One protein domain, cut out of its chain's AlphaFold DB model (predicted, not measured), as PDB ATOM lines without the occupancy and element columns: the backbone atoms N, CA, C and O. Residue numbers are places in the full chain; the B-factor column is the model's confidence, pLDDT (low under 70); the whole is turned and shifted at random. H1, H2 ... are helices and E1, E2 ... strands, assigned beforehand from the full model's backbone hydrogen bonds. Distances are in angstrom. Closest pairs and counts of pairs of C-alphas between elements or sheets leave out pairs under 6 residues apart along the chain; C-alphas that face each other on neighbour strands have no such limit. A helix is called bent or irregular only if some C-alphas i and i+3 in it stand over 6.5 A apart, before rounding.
ATOM      1  N   LEU A  37      20.472 -18.353  29.486       92.75
ATOM      2  CA  LEU A  37      21.515 -17.349  29.634       92.75
ATOM      3  C   LEU A  37      22.141 -17.421  31.025       92.75
ATOM      4  O   LEU A  37      21.448 -17.709  31.997       92.75
ATOM      5  N   THR A  38      23.424 -17.109  31.141       92.75
ATOM      6  CA  THR A  38      24.093 -16.859  32.421       92.75
ATOM      7  C   THR A  38      24.601 -15.433  32.469       92.75
ATOM      8  O   THR A  38      24.987 -14.873  31.443       92.75
ATOM      9  N   SER A  39      24.536 -14.803  33.639       90.56
ATOM     10  CA  SER A  39      25.085 -13.456  33.783       90.56
ATOM     11  C   SER A  39      26.611 -13.499  33.857       90.56
ATOM     12  O   SER A  39      27.167 -14.298  34.610       90.56
ATOM     13  N   GLN A  40      27.276 -12.602  33.125       88.12
ATOM     14  CA  GLN A  40      28.736 -12.448  33.158       88.12
ATOM     15  C   GLN A  40      29.227 -11.645  34.376       88.12
ATOM     16  O   GLN A  40      30.418 -11.606  34.676       88.12
ATOM     17  N   ARG A  41      28.320 -10.945  35.067       88.81
ATOM     18  CA  ARG A  41      28.648  -9.983  36.127       88.81
ATOM     19  C   ARG A  41      27.587  -9.993  37.219       88.81
ATOM     20  O   ARG A  41      26.556 -10.641  37.102       88.81
ATOM     21  N   GLU A  42      27.813  -9.254  38.296       89.50
ATOM     22  CA  GLU A  42      26.764  -9.078  39.298       89.50
ATOM     23  C   GLU A  42      25.607  -8.246  38.730       89.50
ATOM     24  O   GLU A  42      25.789  -7.135  38.215       89.50
ATOM     25  N   MET A  43      24.394  -8.778  38.852       88.62
ATOM     26  CA  MET A  43      23.162  -8.100  38.466       88.62
ATOM     27  C   MET A  43      22.195  -8.031  39.642       88.62
ATOM     28  O   MET A  43      22.283  -8.772  40.618       88.62
ATOM     29  N   MET A  44      21.227  -7.133  39.534       87.75
ATOM     30  CA  MET A  44      20.160  -6.971  40.504       87.75
ATOM     31  C   MET A  44      18.810  -7.191  39.831       87.75
ATOM     32  O   MET A  44      18.514  -6.583  38.803       87.75
ATOM     33  N   LEU A  45      17.972  -8.028  40.437       88.19
ATOM     34  CA  LEU A  45      16.554  -8.154  40.110       88.19
ATOM     35  C   LEU A  45      15.749  -7.249  41.039       88.19
ATOM     36  O   LEU A  45      15.879  -7.320  42.259       88.19
ATOM     37  N   THR A  46      14.888  -6.419  40.457       86.06
ATOM     38  CA  THR A  46      14.091  -5.427  41.183       86.06
ATOM     39  C   THR A  46      12.599  -5.600  40.923       86.06
ATOM     40  O   THR A  46      12.161  -5.699  39.774       86.06
ATOM     41  N   MET A  47      11.798  -5.594  41.990       85.56
ATOM     42  CA  MET A  47      10.337  -5.554  41.906       85.56
ATOM     43  C   MET A  47       9.793  -4.424  42.786       85.56
ATOM     44  O   MET A  47       9.899  -4.498  44.010       85.56
ATOM     45  N   PRO A  48       9.215  -3.362  42.205       79.25
ATOM     46  CA  PRO A  48       8.554  -2.325  42.984       79.25
ATOM     47  C   PRO A  48       7.198  -2.808  43.523       79.25
ATOM     48  O   PRO A  48       6.419  -3.407  42.786       79.25
ATOM     49  N   PHE A  49       6.879  -2.469  44.770       73.56
ATOM     50  CA  PHE A  49       5.610  -2.756  45.444       73.56
ATOM     51  C   PHE A  49       4.884  -1.467  45.857       73.56
ATOM     52  O   PHE A  49       5.497  -0.447  46.189       73.56
ATOM     53  N   ASN A  50       3.554  -1.528  45.846       66.56
ATOM     54  CA  ASN A  50       2.665  -0.600  46.530       66.56
ATOM     55  C   ASN A  50       2.529  -1.034  47.988       66.56
ATOM     56  O   ASN A  50       2.096  -2.151  48.240       66.56
ATOM     57  N   VAL A  51       2.860  -0.150  48.927       57.34
ATOM     58  CA  VAL A  51       2.699  -0.381  50.378       57.34
ATOM     59  C   VAL A  51       1.560   0.430  51.000       57.34
ATOM     60  O   VAL A  51       1.343   0.338  52.199       57.34
ATOM     61  N   CYS A  52       0.818   1.208  50.204       56.22
ATOM     62  CA  CYS A  52      -0.327   1.983  50.691       56.22
ATOM     63  C   CYS A  52      -1.558   1.820  49.760       56.22
ATOM     64  O   CYS A  52      -1.898   2.764  49.043       56.22
ATOM     65  N   PRO A  53      -2.212   0.644  49.681       50.44
ATOM     66  CA  PRO A  53      -3.557   0.542  49.110       50.44
ATOM     67  C   PRO A  53      -4.572   1.242  50.031       50.44
ATOM     68  O   PRO A  53      -4.531   1.039  51.239       50.44
ATOM     69  N   MET A  54      -5.531   2.003  49.489       51.81
ATOM     70  CA  MET A  54      -6.632   2.589  50.285       51.81
ATOM     71  C   MET A  54      -7.509   1.536  51.002       51.81
ATOM     72  O   MET A  54      -8.324   1.911  51.836       51.81
ATOM     73  N   LEU A  55      -7.375   0.242  50.673       52.47
ATOM     74  CA  LEU A  55      -8.308  -0.830  51.060       52.47
ATOM     75  C   LEU A  55      -7.633  -2.164  51.463       52.47
ATOM     76  O   LEU A  55      -8.324  -3.157  51.656       52.47
ATOM     77  N   SER A  56      -6.299  -2.243  51.554       54.91
ATOM     78  CA  SER A  56      -5.584  -3.494  51.876       54.91
ATOM     79  C   SER A  56      -4.252  -3.201  52.563       54.91
ATOM     80  O   SER A  56      -3.543  -2.284  52.170       54.91
ATOM     81  N   SER A  57      -3.895  -3.987  53.576       56.81
ATOM     82  CA  SER A  57      -2.597  -3.919  54.262       56.81
ATOM     83  C   SER A  57      -1.502  -4.748  53.573       56.81
ATOM     84  O   SER A  57      -0.346  -4.706  53.996       56.81
ATOM     85  N   ALA A  58      -1.829  -5.492  52.509       63.25
ATOM     86  CA  ALA A  58      -0.884  -6.370  51.824       63.25
ATOM     87  C   ALA A  58      -0.124  -5.634  50.699       63.25
ATOM     88  O   ALA A  58      -0.755  -4.991  49.853       63.25
ATOM     89  N   PRO A  59       1.219  -5.735  50.632       66.56
ATOM     90  CA  PRO A  59       1.992  -5.164  49.535       66.56
ATOM     91  C   PRO A  59       1.649  -5.807  48.184       66.56
ATOM     92  O   PRO A  59       1.703  -7.028  48.047       66.56
ATOM     93  N   THR A  60       1.404  -4.993  47.153       72.12
ATOM     94  CA  THR A  60       1.117  -5.485  45.787       72.12
ATOM     95  C   THR A  60       2.195  -5.048  44.804       72.12
ATOM     96  O   THR A  60       2.531  -3.864  44.740       72.12
ATOM     97  N   ALA A  61       2.725  -5.971  44.000       76.00
ATOM     98  CA  ALA A  61       3.715  -5.656  42.970       76.00
ATOM     99  C   ALA A  61       3.155  -4.667  41.925       76.00
ATOM    100  O   ALA A  61       2.030  -4.808  41.450       76.00
ATOM    101  N   LYS A  62       3.954  -3.671  41.519       76.25
ATOM    102  CA  LYS A  62       3.618  -2.677  40.477       76.25
ATOM    103  C   LYS A  62       3.791  -3.209  39.045       76.25
ATOM    104  O   LYS A  62       3.713  -2.440  38.090       76.25
ATOM    105  N   GLY A  63       4.062  -4.499  38.877       80.25
ATOM    106  CA  GLY A  63       4.288  -5.113  37.577       80.25
ATOM    107  C   GLY A  63       4.303  -6.634  37.649       80.25
ATOM    108  O   GLY A  63       4.333  -7.218  38.729       80.25
ATOM    109  N   LYS A  64       4.278  -7.262  36.471       87.12
ATOM    110  CA  LYS A  64       4.305  -8.725  36.324       87.12
ATOM    111  C   LYS A  64       5.718  -9.313  36.340       87.12
ATOM    112  O   LYS A  64       5.867 -10.488  36.642       87.12
ATOM    113  N   TYR A  65       6.732  -8.513  36.006       90.62
ATOM    114  CA  TYR A  65       8.108  -8.972  35.814       90.62
ATOM    115  C   TYR A  65       9.079  -8.239  36.733       90.62
ATOM    116  O   TYR A  65       8.988  -7.021  36.909       90.62
ATOM    117  N   TRP A  66      10.032  -8.992  37.264       92.38
ATOM    118  CA  TRP A  66      11.236  -8.485  37.896       92.38
ATOM    119  C   TRP A  66      12.130  -7.848  36.840       92.38
ATOM    120  O   TRP A  66      12.412  -8.454  35.808       92.38
ATOM    121  N   LYS A  67      12.584  -6.621  37.080       91.81
ATOM    122  CA  LYS A  67      13.489  -5.935  36.158       91.81
ATOM    123  C   LYS A  67      14.924  -6.204  36.556       91.81
ATOM    124  O   LYS A  67      15.281  -5.960  37.709       91.81
ATOM    125  N   THR A  68      15.726  -6.673  35.614       91.12
ATOM    126  CA  THR A  68      17.169  -6.795  35.803       91.12
ATOM    127  C   THR A  68      17.859  -5.457  35.537       91.12
ATOM    128  O   THR A  68      17.437  -4.669  34.690       91.12
ATOM    129  N   SER A  69      18.940  -5.207  36.259       86.19
ATOM    130  CA  SER A  69      19.881  -4.119  36.004       86.19
ATOM    131  C   SER A  69      21.272  -4.549  36.445       86.19
ATOM    132  O   SER A  69      21.396  -5.425  37.301       86.19
ATOM    133  N   ASN A  70      22.314  -3.897  35.935       83.38
ATOM    134  CA  ASN A  70      23.655  -4.067  36.492       83.38
ATOM    135  C   ASN A  70      23.646  -3.710  37.981       83.38
ATOM    136  O   ASN A  70      22.944  -2.777  38.399       83.38
ATOM    137  N   PHE A  71      24.384  -4.477  38.783       80.25
ATOM    138  CA  PHE A  71      24.581  -4.119  40.178       80.25
ATOM    139  C   PHE A  71      25.340  -2.783  40.250       80.25
ATOM    140  O   PHE A  71      26.229  -2.505  39.448       80.25
ATOM    141  N   SER A  72      24.930  -1.922  41.178       73.50
ATOM    142  CA  SER A  72      25.588  -0.643  41.447       73.50
ATOM    143  C   SER A  72      25.619  -0.433  42.952       73.50
ATOM    144  O   SER A  72      24.644  -0.784  43.625       73.50
ATOM    145  N   ASP A  73      26.663   0.221  43.457       61.75
ATOM    146  CA  ASP A  73      26.909   0.440  44.893       61.75
ATOM    147  C   ASP A  73      25.850   1.312  45.596       61.75
ATOM    148  O   ASP A  73      25.946   1.608  46.784       61.75
ATOM    149  N   ARG A  74      24.783   1.708  44.885       67.69
ATOM    150  CA  ARG A  74      23.587   2.343  45.464       67.69
ATOM    151  C   ARG A  74      22.910   1.475  46.532       67.69
ATOM    152  O   ARG A  74      22.128   1.997  47.329       67.69
ATOM    153  N   PHE A  75      23.178   0.171  46.523       68.56
ATOM    154  CA  PHE A  75      22.763  -0.790  47.538       68.56
ATOM    155  C   PHE A  75      23.996  -1.582  47.968       68.56
ATOM    156  O   PHE A  75      24.754  -2.024  47.107       68.56
ATOM    157  N   SER A  76      24.202  -1.792  49.269       69.38
ATOM    158  CA  SER A  76      25.278  -2.688  49.694       69.38
ATOM    159  C   SER A  76      24.906  -4.139  49.368       69.38
ATOM    160  O   SER A  76      23.728  -4.498  49.322       69.38
ATOM    161  N   LYS A  77      25.896  -5.017  49.171       70.12
ATOM    162  CA  LYS A  77      25.623  -6.452  48.967       70.12
ATOM    163  C   LYS A  77      24.902  -7.071  50.167       70.12
ATOM    164  O   LYS A  77      24.046  -7.930  49.979       70.12
ATOM    165  N   ALA A  78      25.188  -6.589  51.377       64.38
ATOM    166  CA  ALA A  78      24.483  -6.987  52.594       64.38
ATOM    167  C   ALA A  78      22.989  -6.615  52.539       64.38
ATOM    168  O   ALA A  78      22.147  -7.444  52.885       64.38
ATOM    169  N   ASP A  79      22.654  -5.436  51.997       60.09
ATOM    170  CA  ASP A  79      21.264  -5.002  51.790       60.09
ATOM    171  C   ASP A  79      20.498  -5.887  50.796       60.09
ATOM    172  O   ASP A  79      19.272  -5.829  50.761       60.09
ATOM    173  N   ILE A  80      21.181  -6.686  49.971       65.12
ATOM    174  CA  ILE A  80      20.553  -7.535  48.947       65.12
ATOM    175  C   ILE A  80      20.608  -9.025  49.320       65.12
ATOM    176  O   ILE A  80      19.679  -9.775  49.012       65.12
ATOM    177  N   ALA A  81      21.670  -9.464  49.998       55.59
ATOM    178  CA  ALA A  81      21.881 -10.854  50.401       55.59
ATOM    179  C   ALA A  81      20.876 -11.320  51.469       55.59
ATOM    180  O   ALA A  81      20.493 -12.493  51.506       55.59
ATOM    181  N   MET A  82      20.390 -10.407  52.313       48.88
ATOM    182  CA  MET A  82      19.393 -10.718  53.333       48.88
ATOM    183  C   MET A  82      17.972 -10.642  52.762       48.88
ATOM    184  O   MET A  82      17.323  -9.611  52.825       48.88
ATOM    185  N   ARG A  83      17.495 -11.768  52.211       49.75
ATOM    186  CA  ARG A  83      16.075 -12.117  51.971       49.75
ATOM    187  C   ARG A  83      15.154 -10.926  51.663       49.75
ATOM    188  O   ARG A  83      14.545 -10.361  52.564       49.75
ATOM    189  N   SER A  84      14.931 -10.655  50.372       48.56
ATOM    190  CA  SER A  84      13.836  -9.794  49.903       48.56
ATOM    191  C   SER A  84      13.731  -8.483  50.687       48.56
ATOM    192  O   SER A  84      12.696  -8.222  51.296       48.56
ATOM    193  N   THR A  85      14.797  -7.685  50.732       48.62
ATOM    194  CA  THR A  85      14.794  -6.432  51.493       48.62
ATOM    195  C   THR A  85      13.748  -5.488  50.920       48.62
ATOM    196  O   THR A  85      13.976  -4.818  49.917       48.62
ATOM    197  N   VAL A  86      12.577  -5.465  51.555       50.69
ATOM    198  CA  VAL A  86      11.501  -4.493  51.368       50.69
ATOM    199  C   VAL A  86      12.030  -3.191  51.954       50.69
ATOM    200  O   VAL A  86      11.817  -2.891  53.127       50.69
ATOM    201  N   ARG A  87      12.786  -2.412  51.169       50.25
ATOM    202  CA  ARG A  87      13.255  -1.107  51.650       50.25
ATOM    203  C   ARG A  87      12.056  -0.167  51.674       50.25
ATOM    204  O   ARG A  87      11.663   0.382  50.645       50.25
ATOM    205  N   GLN A  88      11.453  -0.010  52.848       45.12
ATOM    206  CA  GLN A  88      10.425   0.992  53.081       45.12
ATOM    207  C   GLN A  88      11.102   2.364  52.997       45.12
ATOM    208  O   GLN A  88      11.763   2.815  53.931       45.12
ATOM    209  N   ILE A  89      10.996   3.025  51.844       44.16
ATOM    210  CA  ILE A  89      11.380   4.434  51.738       44.16
ATOM    211  C   ILE A  89      10.387   5.195  52.626       44.16
ATOM    212  O   ILE A  89       9.190   5.204  52.336       44.16
ATOM    213  N   LYS A  90      10.864   5.725  53.763       35.97
ATOM    214  CA  LYS A  90      10.024   6.313  54.821       35.97
ATOM    215  C   LYS A  90       9.059   7.373  54.260       35.97
ATOM    216  O   LYS A  90       9.431   8.157  53.391       35.97
ATOM    217  N   ASN A  91       7.854   7.392  54.847       38.97
ATOM    218  CA  ASN A  91       6.650   8.199  54.574       38.97
ATOM    219  C   ASN A  91       5.621   7.543  53.634       38.97
ATOM    220  O   ASN A  91       5.679   7.699  52.415       38.97
ATOM    221  N   CYS A  92       4.588   6.913  54.214       42.97
ATOM    222  CA  CYS A  92       3.346   6.503  53.531       42.97
ATOM    223  C   CYS A  92       2.495   7.736  53.141       42.97
ATOM    224  O   CYS A  92       1.333   7.871  53.498       42.97
ATOM    225  N   ARG A  93       3.097   8.679  52.404       42.59
ATOM    226  CA  ARG A  93       2.431   9.783  51.703       42.59
ATOM    227  C   ARG A  93       2.371   9.433  50.220       42.59
ATOM    228  O   ARG A  93       3.230   9.897  49.483       42.59
ATOM    229  N   ALA A  94       1.455   8.563  49.788       42.69
ATOM    230  CA  ALA A  94       1.131   8.243  48.377       42.69
ATOM    231  C   ALA A  94       2.293   7.909  47.386       42.69
ATOM    232  O   ALA A  94       2.046   7.624  46.215       42.69
ATOM    233  N   LYS A  95       3.564   7.933  47.810       42.06
ATOM    234  CA  LYS A  95       4.769   7.940  46.961       42.06
ATOM    235  C   LYS A  95       5.913   7.071  47.500       42.06
ATOM    236  O   LYS A  95       6.942   6.982  46.831       42.06
ATOM    237  N   ALA A  96       5.758   6.397  48.646       45.25
ATOM    238  CA  ALA A  96       6.741   5.416  49.109       45.25
ATOM    239  C   ALA A  96       6.815   4.249  48.110       45.25
ATOM    240  O   ALA A  96       5.867   3.477  47.958       45.25
ATOM    241  N   LYS A  97       7.930   4.148  47.379       55.31
ATOM    242  CA  LYS A  97       8.236   3.000  46.522       55.31
ATOM    243  C   LYS A  97       8.980   1.985  47.379       55.31
ATOM    244  O   LYS A  97      10.159   2.173  47.652       55.31
ATOM    245  N   THR A  98       8.306   0.923  47.790       64.44
ATOM    246  CA  THR A  98       9.004  -0.254  48.307       64.44
ATOM    247  C   THR A  98       9.613  -0.994  47.126       64.44
ATOM    248  O   THR A  98       8.934  -1.192  46.120       64.44
ATOM    249  N   LEU A  99      10.877  -1.392  47.220       72.00
ATOM    250  CA  LEU A  99      11.491  -2.323  46.276       72.00
ATOM    251  C   LEU A  99      11.778  -3.631  46.996       72.00
ATOM    252  O   LEU A  99      12.222  -3.597  48.136       72.00
ATOM    253  N   GLN A 100      11.565  -4.746  46.310       78.25
ATOM    254  CA  GLN A 100      12.168  -6.026  46.644       78.25
ATOM    255  C   GLN A 100      13.358  -6.252  45.710       78.25
ATOM    256  O   GLN A 100      13.268  -5.955  44.513       78.25
ATOM    257  N   LEU A 101      14.460  -6.751  46.268       81.38
ATOM    258  CA  LEU A 101      15.739  -6.916  45.585       81.38
ATOM    259  C   LEU A 101      16.215  -8.370  45.667       81.38
ATOM    260  O   LEU A 101      16.030  -9.017  46.700       81.38
ATOM    261  N   TYR A 102      16.858  -8.848  44.602       83.38
ATOM    262  CA  TYR A 102      17.673 -10.064  44.607       83.38
ATOM    263  C   TYR A 102      19.004  -9.814  43.903       83.38
ATOM    264  O   TYR A 102      19.036  -9.175  42.850       83.38
ATOM    265  N   LEU A 103      20.082 -10.334  44.493       86.56
ATOM    266  CA  LEU A 103      21.412 -10.330  43.897       86.56
ATOM    267  C   LEU A 103      21.524 -11.567  43.021       86.56
ATOM    268  O   LEU A 103      21.286 -12.683  43.488       86.56
ATOM    269  N   VAL A 104      21.891 -11.328  41.775       88.06
ATOM    270  CA  VAL A 104      22.247 -12.348  40.806       88.06
ATOM    271  C   VAL A 104      23.761 -12.349  40.728       88.06
ATOM    272  O   VAL A 104      24.369 -11.340  40.360       88.06
ATOM    273  N   THR A 105      24.367 -13.461  41.115       87.44
ATOM    274  CA  THR A 105      25.816 -13.637  41.017       87.44
ATOM    275  C   THR A 105      26.196 -14.141  39.622       87.44
ATOM    276  O   THR A 105      25.363 -14.769  38.959       87.44
ATOM    277  N   PRO A 106      27.441 -13.905  39.166       89.56
ATOM    278  CA  PRO A 106      27.918 -14.454  37.900       89.56
ATOM    279  C   PRO A 106      27.683 -15.968  37.800       89.56
ATOM    280  O   PRO A 106      27.787 -16.687  38.797       89.56
ATOM    281  N   GLY A 107      27.340 -16.445  36.603       85.69
ATOM    282  CA  GLY A 107      27.071 -17.861  36.325       85.69
ATOM    283  C   GLY A 107      25.663 -18.355  36.683       85.69
ATOM    284  O   GLY A 107      25.287 -19.460  36.286       85.69
ATOM    285  N   GLU A 108      24.840 -17.566  37.385       89.75
ATOM    286  CA  GLU A 108      23.447 -17.951  37.630       89.75
ATOM    287  C   GLU A 108      22.611 -17.941  36.343       89.75
ATOM    288  O   GLU A 108      22.764 -17.071  35.481       89.75
ATOM    289  N   LYS A 109      21.711 -18.927  36.226       92.12
ATOM    290  CA  LYS A 109      20.973 -19.229  34.995       92.12
ATOM    291  C   LYS A 109      19.636 -18.497  34.916       92.12
ATOM    292  O   LYS A 109      18.840 -18.499  35.852       92.12
ATOM    293  N   PHE A 110      19.354 -17.966  33.737       94.00
ATOM    294  CA  PHE A 110      18.094 -17.368  33.333       94.00
ATOM    295  C   PHE A 110      17.504 -18.173  32.185       94.00
ATOM    296  O   PHE A 110      18.097 -18.270  31.111       94.00
ATOM    297  N   ASN A 111      16.297 -18.691  32.379       93.06
ATOM    298  CA  ASN A 111      15.541 -19.311  31.302       93.06
ATOM    299  C   ASN A 111      14.816 -18.217  30.526       93.06
ATOM    300  O   ASN A 111      14.051 -17.450  31.114       93.06
ATOM    301  N   VAL A 112      15.022 -18.153  29.219       92.44
ATOM    302  CA  VAL A 112      14.399 -17.178  28.328       92.44
ATOM    303  C   VAL A 112      13.192 -17.807  27.647       92.44
ATOM    304  O   VAL A 112      13.284 -18.837  26.986       92.44
ATOM    305  N   SER A 113      12.046 -17.151  27.787       90.06
ATOM    306  CA  SER A 113      10.788 -17.575  27.170       90.06
ATOM    307  C   SER A 113      10.546 -16.940  25.806       90.06
ATOM    308  O   SER A 113       9.965 -17.588  24.948       90.06
ATOM    309  N   HIS A 114      10.935 -15.676  25.612       87.44
ATOM    310  CA  HIS A 114      10.781 -14.943  24.354       87.44
ATOM    311  C   HIS A 114      11.547 -13.614  24.378       87.44
ATOM    312  O   HIS A 114      11.924 -13.111  25.443       87.44
ATOM    313  N   TYR A 115      11.700 -13.021  23.193       87.06
ATOM    314  CA  TYR A 115      12.215 -11.666  23.013       87.06
ATOM    315  C   TYR A 115      11.120 -10.752  22.459       87.06
ATOM    316  O   TYR A 115      10.194 -11.203  21.794       87.06
ATOM    317  N   LYS A 116      11.201  -9.449  22.726       85.88
ATOM    318  CA  LYS A 116      10.315  -8.444  22.125       85.88
ATOM    319  C   LYS A 116      11.131  -7.255  21.667       85.88
ATOM    320  O   LYS A 116      11.851  -6.664  22.468       85.88
ATOM    321  N   THR A 117      10.965  -6.858  20.413       79.69
ATOM    322  CA  THR A 117      11.460  -5.574  19.923       79.69
ATOM    323  C   THR A 117      10.367  -4.520  19.994       79.69
ATOM    324  O   THR A 117       9.186  -4.800  19.774       79.69
ATOM    325  N   ARG A 118      10.745  -3.291  20.335       75.38
ATOM    326  CA  ARG A 118       9.875  -2.123  20.199       75.38
ATOM    327  C   ARG A 118      10.616  -1.065  19.403       75.38
ATOM    328  O   ARG A 118      11.707  -0.664  19.798       75.38
ATOM    329  N   SER A 119      10.004  -0.638  18.307       65.75
ATOM    330  CA  SER A 119      10.382   0.596  17.635       65.75
ATOM    331  C   SER A 119       9.596   1.712  18.318       65.75
ATOM    332  O   SER A 119       8.372   1.763  18.205       65.75
ATOM    333  N   ASP A 120      10.271   2.512  19.140       64.50
ATOM    334  CA  ASP A 120       9.755   3.810  19.562       64.50
ATOM    335  C   ASP A 120      10.567   4.903  18.857       64.50
ATOM    336  O   ASP A 120      11.699   4.681  18.432       64.50
ATOM    337  N   THR A 121       9.968   6.079  18.668       51.59
ATOM    338  CA  THR A 121      10.532   7.166  17.847       51.59
ATOM    339  C   THR A 121      11.823   7.772  18.412       51.59
ATOM    340  O   THR A 121      12.399   8.654  17.783       51.59
ATOM    341  N   VAL A 122      12.284   7.328  19.589       53.34
ATOM    342  CA  VAL A 122      13.358   7.973  20.360       53.34
ATOM    343  C   VAL A 122      14.636   7.130  20.406       53.34
ATOM    344  O   VAL A 122      15.718   7.691  20.577       53.34
ATOM    345  N   ARG A 123      14.564   5.798  20.259       55.94
ATOM    346  CA  ARG A 123      15.750   4.924  20.222       55.94
ATOM    347  C   ARG A 123      15.549   3.798  19.217       55.94
ATOM    348  O   ARG A 123      14.576   3.055  19.307       55.94
ATOM    349  N   SER A 124      16.499   3.638  18.301       56.44
ATOM    350  CA  SER A 124      16.570   2.522  17.354       56.44
ATOM    351  C   SER A 124      16.280   1.189  18.066       56.44
ATOM    352  O   SER A 124      16.996   0.793  18.976       56.44
ATOM    353  N   ASN A 125      15.181   0.526  17.689       73.12
ATOM    354  CA  ASN A 125      14.763  -0.831  18.076       73.12
ATOM    355  C   ASN A 125      15.261  -1.341  19.448       73.12
ATOM    356  O   ASN A 125      16.236  -2.098  19.560       73.12
ATOM    357  N   ARG A 126      14.536  -1.000  20.514       80.31
ATOM    358  CA  ARG A 126      14.770  -1.541  21.863       80.31
ATOM    359  C   ARG A 126      14.493  -3.043  21.879       80.31
ATOM    360  O   ARG A 126      13.456  -3.474  21.374       80.31
ATOM    361  N   LEU A 127      15.395  -3.825  22.469       85.69
ATOM    362  CA  LEU A 127      15.276  -5.278  22.590       85.69
ATOM    363  C   LEU A 127      15.039  -5.648  24.052       85.69
ATOM    364  O   LEU A 127      15.761  -5.199  24.938       85.69
ATOM    365  N   PHE A 128      14.046  -6.496  24.285       89.25
ATOM    366  CA  PHE A 128      13.720  -7.014  25.605       89.25
ATOM    367  C   PHE A 128      13.771  -8.538  25.602       89.25
ATOM    368  O   PHE A 128      13.217  -9.148  24.688       89.25
ATOM    369  N   ALA A 129      14.358  -9.138  26.636       92.06
ATOM    370  CA  ALA A 129      14.182 -10.555  26.959       92.06
ATOM    371  C   ALA A 129      13.193 -10.712  28.109       92.06
ATOM    372  O   ALA A 129      13.160  -9.878  29.016       92.06
ATOM    373  N   TYR A 130      12.429 -11.802  28.084       92.38
ATOM    374  CA  TYR A 130      11.520 -12.191  29.157       92.38
ATOM    375  C   TYR A 130      11.687 -13.663  29.480       92.38
ATOM    376  O   TYR A 130      11.872 -14.489  28.581       92.38
ATOM    377  N   GLY A 131      11.513 -14.027  30.743       94.06
ATOM    378  CA  GLY A 131      11.707 -15.411  31.136       94.06
ATOM    379  C   GLY A 131      11.459 -15.696  32.603       94.06
ATOM    380  O   GLY A 131      10.723 -14.975  33.276       94.06
ATOM    381  N   SER A 132      12.084 -16.768  33.082       94.19
ATOM    382  CA  SER A 132      12.076 -17.172  34.483       94.19
ATOM    383  C   SER A 132      13.495 -17.304  35.034       94.19
ATOM    384  O   SER A 132      14.438 -17.618  34.310       94.19
ATOM    385  N   TYR A 133      13.641 -16.993  36.315       92.75
ATOM    386  CA  TYR A 133      14.874 -17.129  37.076       92.75
ATOM    387  C   TYR A 133      14.525 -17.812  38.393       92.75
ATOM    388  O   TYR A 133      13.571 -17.409  39.061       92.75
ATOM    389  N   GLU A 134      15.252 -18.868  38.738       89.69
ATOM    390  CA  GLU A 134      14.993 -19.640  39.946       89.69
ATOM    391  C   GLU A 134      15.934 -19.210  41.068       89.69
ATOM    392  O   GLU A 134      17.152 -19.183  40.903       89.69
ATOM    393  N   LYS A 135      15.371 -18.895  42.237       84.56
ATOM    394  CA  LYS A 135      16.150 -18.558  43.430       84.56
ATOM    395  C   LYS A 135      15.473 -19.087  44.674       84.56
ATOM    396  O   LYS A 135      14.323 -18.747  44.947       84.56
ATOM    397  N   ASN A 136      16.203 -19.877  45.458       82.94
ATOM    398  CA  ASN A 136      15.725 -20.441  46.724       82.94
ATOM    399  C   ASN A 136      14.365 -21.162  46.574       82.94
ATOM    400  O   ASN A 136      13.448 -20.921  47.361       82.94
ATOM    401  N   GLY A 137      14.208 -21.970  45.518       82.62
ATOM    402  CA  GLY A 137      12.971 -22.705  45.216       82.62
ATOM    403  C   GLY A 137      11.796 -21.841  44.739       82.62
ATOM    404  O   GLY A 137      10.664 -22.317  44.691       82.62
ATOM    405  N   ARG A 138      12.024 -20.562  44.407       85.00
ATOM    406  CA  ARG A 138      11.011 -19.664  43.831       85.00
ATOM    407  C   ARG A 138      11.331 -19.346  42.382       85.00
ATOM    408  O   ARG A 138      12.464 -18.999  42.061       85.00
ATOM    409  N   ILE A 139      10.298 -19.358  41.545       90.31
ATOM    410  CA  ILE A 139      10.374 -18.934  40.147       90.31
ATOM    411  C   ILE A 139      10.008 -17.451  40.063       90.31
ATOM    412  O   ILE A 139       8.886 -17.050  40.375       90.31
ATOM    413  N   LEU A 140      10.959 -16.626  39.634       91.25
ATOM    414  CA  LEU A 140      10.799 -15.188  39.467       91.25
ATOM    415  C   LEU A 140      10.649 -14.865  37.970       91.25
ATOM    416  O   LEU A 140      11.612 -15.038  37.215       91.25
ATOM    417  N   PRO A 141       9.476 -14.396  37.501       94.31
ATOM    418  CA  PRO A 141       9.330 -13.951  36.119       94.31
ATOM    419  C   PRO A 141      10.132 -12.665  35.921       94.31
ATOM    420  O   PRO A 141       9.917 -11.698  36.648       94.31
ATOM    421  N   TRP A 142      11.034 -12.611  34.948       95.12
ATOM    422  CA  TRP A 142      11.927 -11.465  34.758       95.12
ATOM    423  C   TRP A 142      11.817 -10.854  33.364       95.12
ATOM    424  O   TRP A 142      11.320 -11.474  32.422       95.12
ATOM    425  N   SER A 143      12.290  -9.615  33.258       94.62
ATOM    426  CA  SER A 143      12.503  -8.907  32.004       94.62
ATOM    427  C   SER A 143      13.820  -8.133  32.045       94.62
ATOM    428  O   SER A 143      14.090  -7.457  33.041       94.62
ATOM    429  N   HIS A 144      14.588  -8.184  30.960       93.69
ATOM    430  CA  HIS A 144      15.786  -7.369  30.754       93.69
ATOM    431  C   HIS A 144      15.613  -6.503  29.514       93.69
ATOM    432  O   HIS A 144      15.070  -6.962  28.510       93.69
ATOM    433  N   GLU A 145      16.082  -5.265  29.586       91.25
ATOM    434  CA  GLU A 145      16.172  -4.370  28.441       91.25
ATOM    435  C   GLU A 145      17.632  -4.264  28.015       91.25
ATOM    436  O   GLU A 145      18.449  -3.738  28.764       91.25
ATOM    437  N   PHE A 146      17.934  -4.712  26.799       87.12
ATOM    438  CA  PHE A 146      19.255  -4.543  26.212       87.12
ATOM    439  C   PHE A 146      19.342  -3.155  25.601       87.12
ATOM    440  O   PHE A 146      18.519  -2.792  24.745       87.12
ATOM    441  N   MET A 147      20.354  -2.390  26.007       75.94
ATOM    442  CA  MET A 147      20.567  -1.059  25.450       75.94
ATOM    443  C   MET A 147      20.648  -1.127  23.918       75.94
ATOM    444  O   MET A 147      21.168  -2.078  23.322       75.94
ATOM    445  N   ALA A 148      20.007  -0.154  23.279       66.19
ATOM    446  CA  ALA A 148      20.136   0.065  21.851       66.19
ATOM    447  C   ALA A 148      21.466   0.776  21.626       66.19
ATOM    448  O   ALA A 148      21.584   1.974  21.871       66.19
ATOM    449  N   ASN A 149      22.465   0.004  21.226       62.91
ATOM    450  CA  ASN A 149      23.737   0.537  20.768       62.91
ATOM    451  C   ASN A 149      23.662   0.655  19.238       62.91
ATOM    452  O   ASN A 149      22.689   0.216  18.626       62.91
ATOM    453  N   ASN A 150      24.725   1.135  18.598       63.53
ATOM    454  CA  ASN A 150      24.867   1.107  17.133       63.53
ATOM    455  C   ASN A 150      24.949  -0.332  16.562       63.53
ATOM    456  O   ASN A 150      25.218  -0.519  15.382       63.53
ATOM    457  N   LEU A 151      24.768  -1.353  17.410       66.62
ATOM    458  CA  LEU A 151      24.758  -2.763  17.053       66.62
ATOM    459  C   LEU A 151      23.373  -3.148  16.535       66.62
ATOM    460  O   LEU A 151      22.401  -3.204  17.293       66.62
ATOM    461  N   GLU A 152      23.296  -3.447  15.245       71.44
ATOM    462  CA  GLU A 152      22.075  -3.953  14.613       71.44
ATOM    463  C   GLU A 152      21.821  -5.429  14.956       71.44
ATOM    464  O   GLU A 152      20.668  -5.861  15.055       71.44
ATOM    465  N   ASP A 153      22.888  -6.191  15.221       78.38
ATOM    466  CA  ASP A 153      22.803  -7.604  15.580       78.38
ATOM    467  C   ASP A 153      22.273  -7.794  17.015       78.38
ATOM    468  O   ASP A 153      22.907  -7.454  18.021       78.38
ATOM    469  N   LYS A 154      21.079  -8.388  17.110       80.69
ATOM    470  CA  LYS A 154      20.406  -8.703  18.377       80.69
ATOM    471  C   LYS A 154      21.188  -9.710  19.219       80.69
ATOM    472  O   LYS A 154      21.161  -9.592  20.441       80.69
ATOM    473  N   ALA A 155      21.859 -10.680  18.604       83.19
ATOM    474  CA  ALA A 155      22.619 -11.692  19.329       83.19
ATOM    475  C   ALA A 155      23.823 -11.068  20.027       83.19
ATOM    476  O   ALA A 155      24.017 -11.271  21.223       83.19
ATOM    477  N   GLN A 156      24.573 -10.232  19.306       82.81
ATOM    478  CA  GLN A 156      25.699  -9.495  19.878       82.81
ATOM    479  C   GLN A 156      25.257  -8.618  21.050       82.81
ATOM    480  O   GLN A 156      25.925  -8.601  22.077       82.81
ATOM    481  N   ARG A 157      24.094  -7.957  20.947       84.88
ATOM    482  CA  ARG A 157      23.525  -7.172  22.056       84.88
ATOM    483  C   ARG A 157      23.234  -8.013  23.297       84.88
ATOM    484  O   ARG A 157      23.502  -7.545  24.396       84.88
ATOM    485  N   VAL A 158      22.696  -9.226  23.137       88.00
ATOM    486  CA  VAL A 158      22.469 -10.140  24.270       88.00
ATOM    487  C   VAL A 158      23.793 -10.537  24.921       88.00
ATOM    488  O   VAL A 158      23.906 -10.524  26.147       88.00
ATOM    489  N   MET A 159      24.802 -10.815  24.095       87.31
ATOM    490  CA  MET A 159      26.125 -11.252  24.538       87.31
ATOM    491  C   MET A 159      26.948 -10.165  25.258       87.31
ATOM    492  O   MET A 159      28.008 -10.468  25.795       87.31
ATOM    493  N   LEU A 160      26.486  -8.907  25.303       86.00
ATOM    494  CA  LEU A 160      27.136  -7.845  26.087       86.00
ATOM    495  C   LEU A 160      26.958  -8.029  27.600       86.00
ATOM    496  O   LEU A 160      27.834  -7.653  28.381       86.00
ATOM    497  N   ASP A 161      25.811  -8.563  28.015       87.62
ATOM    498  CA  ASP A 161      25.443  -8.693  29.429       87.62
ATOM    499  C   ASP A 161      25.359 -10.162  29.879       87.62
ATOM    500  O   ASP A 161      25.487 -10.452  31.073       87.62
ATOM    501  N   PHE A 162      25.178 -11.092  28.934       91.25
ATOM    502  CA  PHE A 162      24.961 -12.512  29.203       91.25
ATOM    503  C   PHE A 162      25.817 -13.424  28.329       91.25
ATOM    504  O   PHE A 162      26.287 -13.042  27.266       91.25
ATOM    505  N   GLU A 163      25.968 -14.668  28.755       91.38
ATOM    506  CA  GLU A 163      26.501 -15.768  27.952       91.38
ATOM    507  C   GLU A 163      25.440 -16.850  27.784       91.38
ATOM    508  O   GLU A 163      24.558 -17.004  28.627       91.38
ATOM    509  N   VAL A 164      25.521 -17.632  26.708       89.81
ATOM    510  CA  VAL A 164      24.679 -18.825  26.557       89.81
ATOM    511  C   VAL A 164      25.150 -19.895  27.542       89.81
ATOM    512  O   VAL A 164      26.345 -20.153  27.644       89.81
ATOM    513  N   CYS A 165      24.221 -20.538  28.250       87.06
ATOM    514  CA  CYS A 165      24.557 -21.603  29.196       87.06
ATOM    515  C   CYS A 165      25.367 -22.733  28.530       87.06
ATOM    516  O   CYS A 165      24.927 -23.285  27.523       87.06
TER     517      CYS A 165
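What this domain is: This is residues 37 to 165 of the 167 residues of an uncharacterized protein of Porticoccaceae bacterium (UniProt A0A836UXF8). One sheet of eight strands is curled like part of a barrel and folded back on itself at E7; E4, E2 and E3 make one leaf, E6, E5, E1 and E8 the other, and the leaves, only partly face to face, open as a V. Two short helices are on the same face of the sheet: H1 beside E4, H2 over E7. The 129 printed residues hold, in order, E1 E2 E3 H1 E4 E5 E6 E7 H2 E8; the sheet, E4 E2 E3 E7 E6 E5 E1 E8, is mixed. The class is mostly strand; the whole is compact, with a radius of gyration of the C-alphas of 16.1 A and spans of 46 by 35 by 27 A.

How they stand to each other: Begin at E7, residues 138 to 146, the hinge of this strongly twisted folded sheet, one sheet bent back on itself into two leaves that face each other. Its parallel neighbour is E3, residues 66 to 70, with N 66 and O 141 at 2.8 A. E3 forms a hairpin with E2, residues 43 to 50, where N 44 and O 69 are 2.8 A apart. E2 is antiparallel to the edge strand E4, residues 97 to 104, with N 49 and O 98 at 2.8 A. On E7's other side is E6, residues 123 to 135; look for N 140 and O 133, 2.8 A apart. E5, residues 109 to 120, E6 and E7 form a meander, each strand the antiparallel neighbour of the one before; N 116 and O 128 are 2.8 A apart. E5 bends by 68 degrees at residue 113; its residues 109 to 110 pair with E1, residues 37 to 39, where N 110 and O 37 are 2.7 A apart. E1 is antiparallel to the edge strand E8, residues 162 to 164, with N 38 and O 163 at 2.8 A. H1, residues 77 to 81, is on the sheet at a height of 6.0 A, only just over none of its strands, with 2 of its 5 C-alphas falling on E4; their closest C-alphas, Ile 80 and Tyr 102, are 5.8 A apart. H2, residues 154 to 158, at a height of 7.4 A, is only just over E7, with 3 of its 5 C-alphas falling on it; the closest C-alphas are those of Phe 146 and Arg 157, 6.5 A. In H1 and H2 every O i to N i+4 pair is within hydrogen-bond range.

Where its parts are: Find C-alpha 37, where E1 begins, at (21.515, -17.349, 29.634), and C-alpha 164, where E8 ends, at (24.679, -18.825, 26.557). E6 runs 33.0 A from C-alpha 123 at (15.750, 4.924, 20.222); E5 spans 29.9 A, E7 24.6 A, E2 23.3 A and E4 21.6 A.

The domain as a whole: The C-alphas farthest apart, those of Leu 55 and Asp 153, are 47.7 A apart; the printed part has no cut. The links E2 to E3 and H1 to E4 are long. Mean pLDDT of the printed part is 75.3; 45 residues are under 70, among them 50 to 59 and 78 to 98.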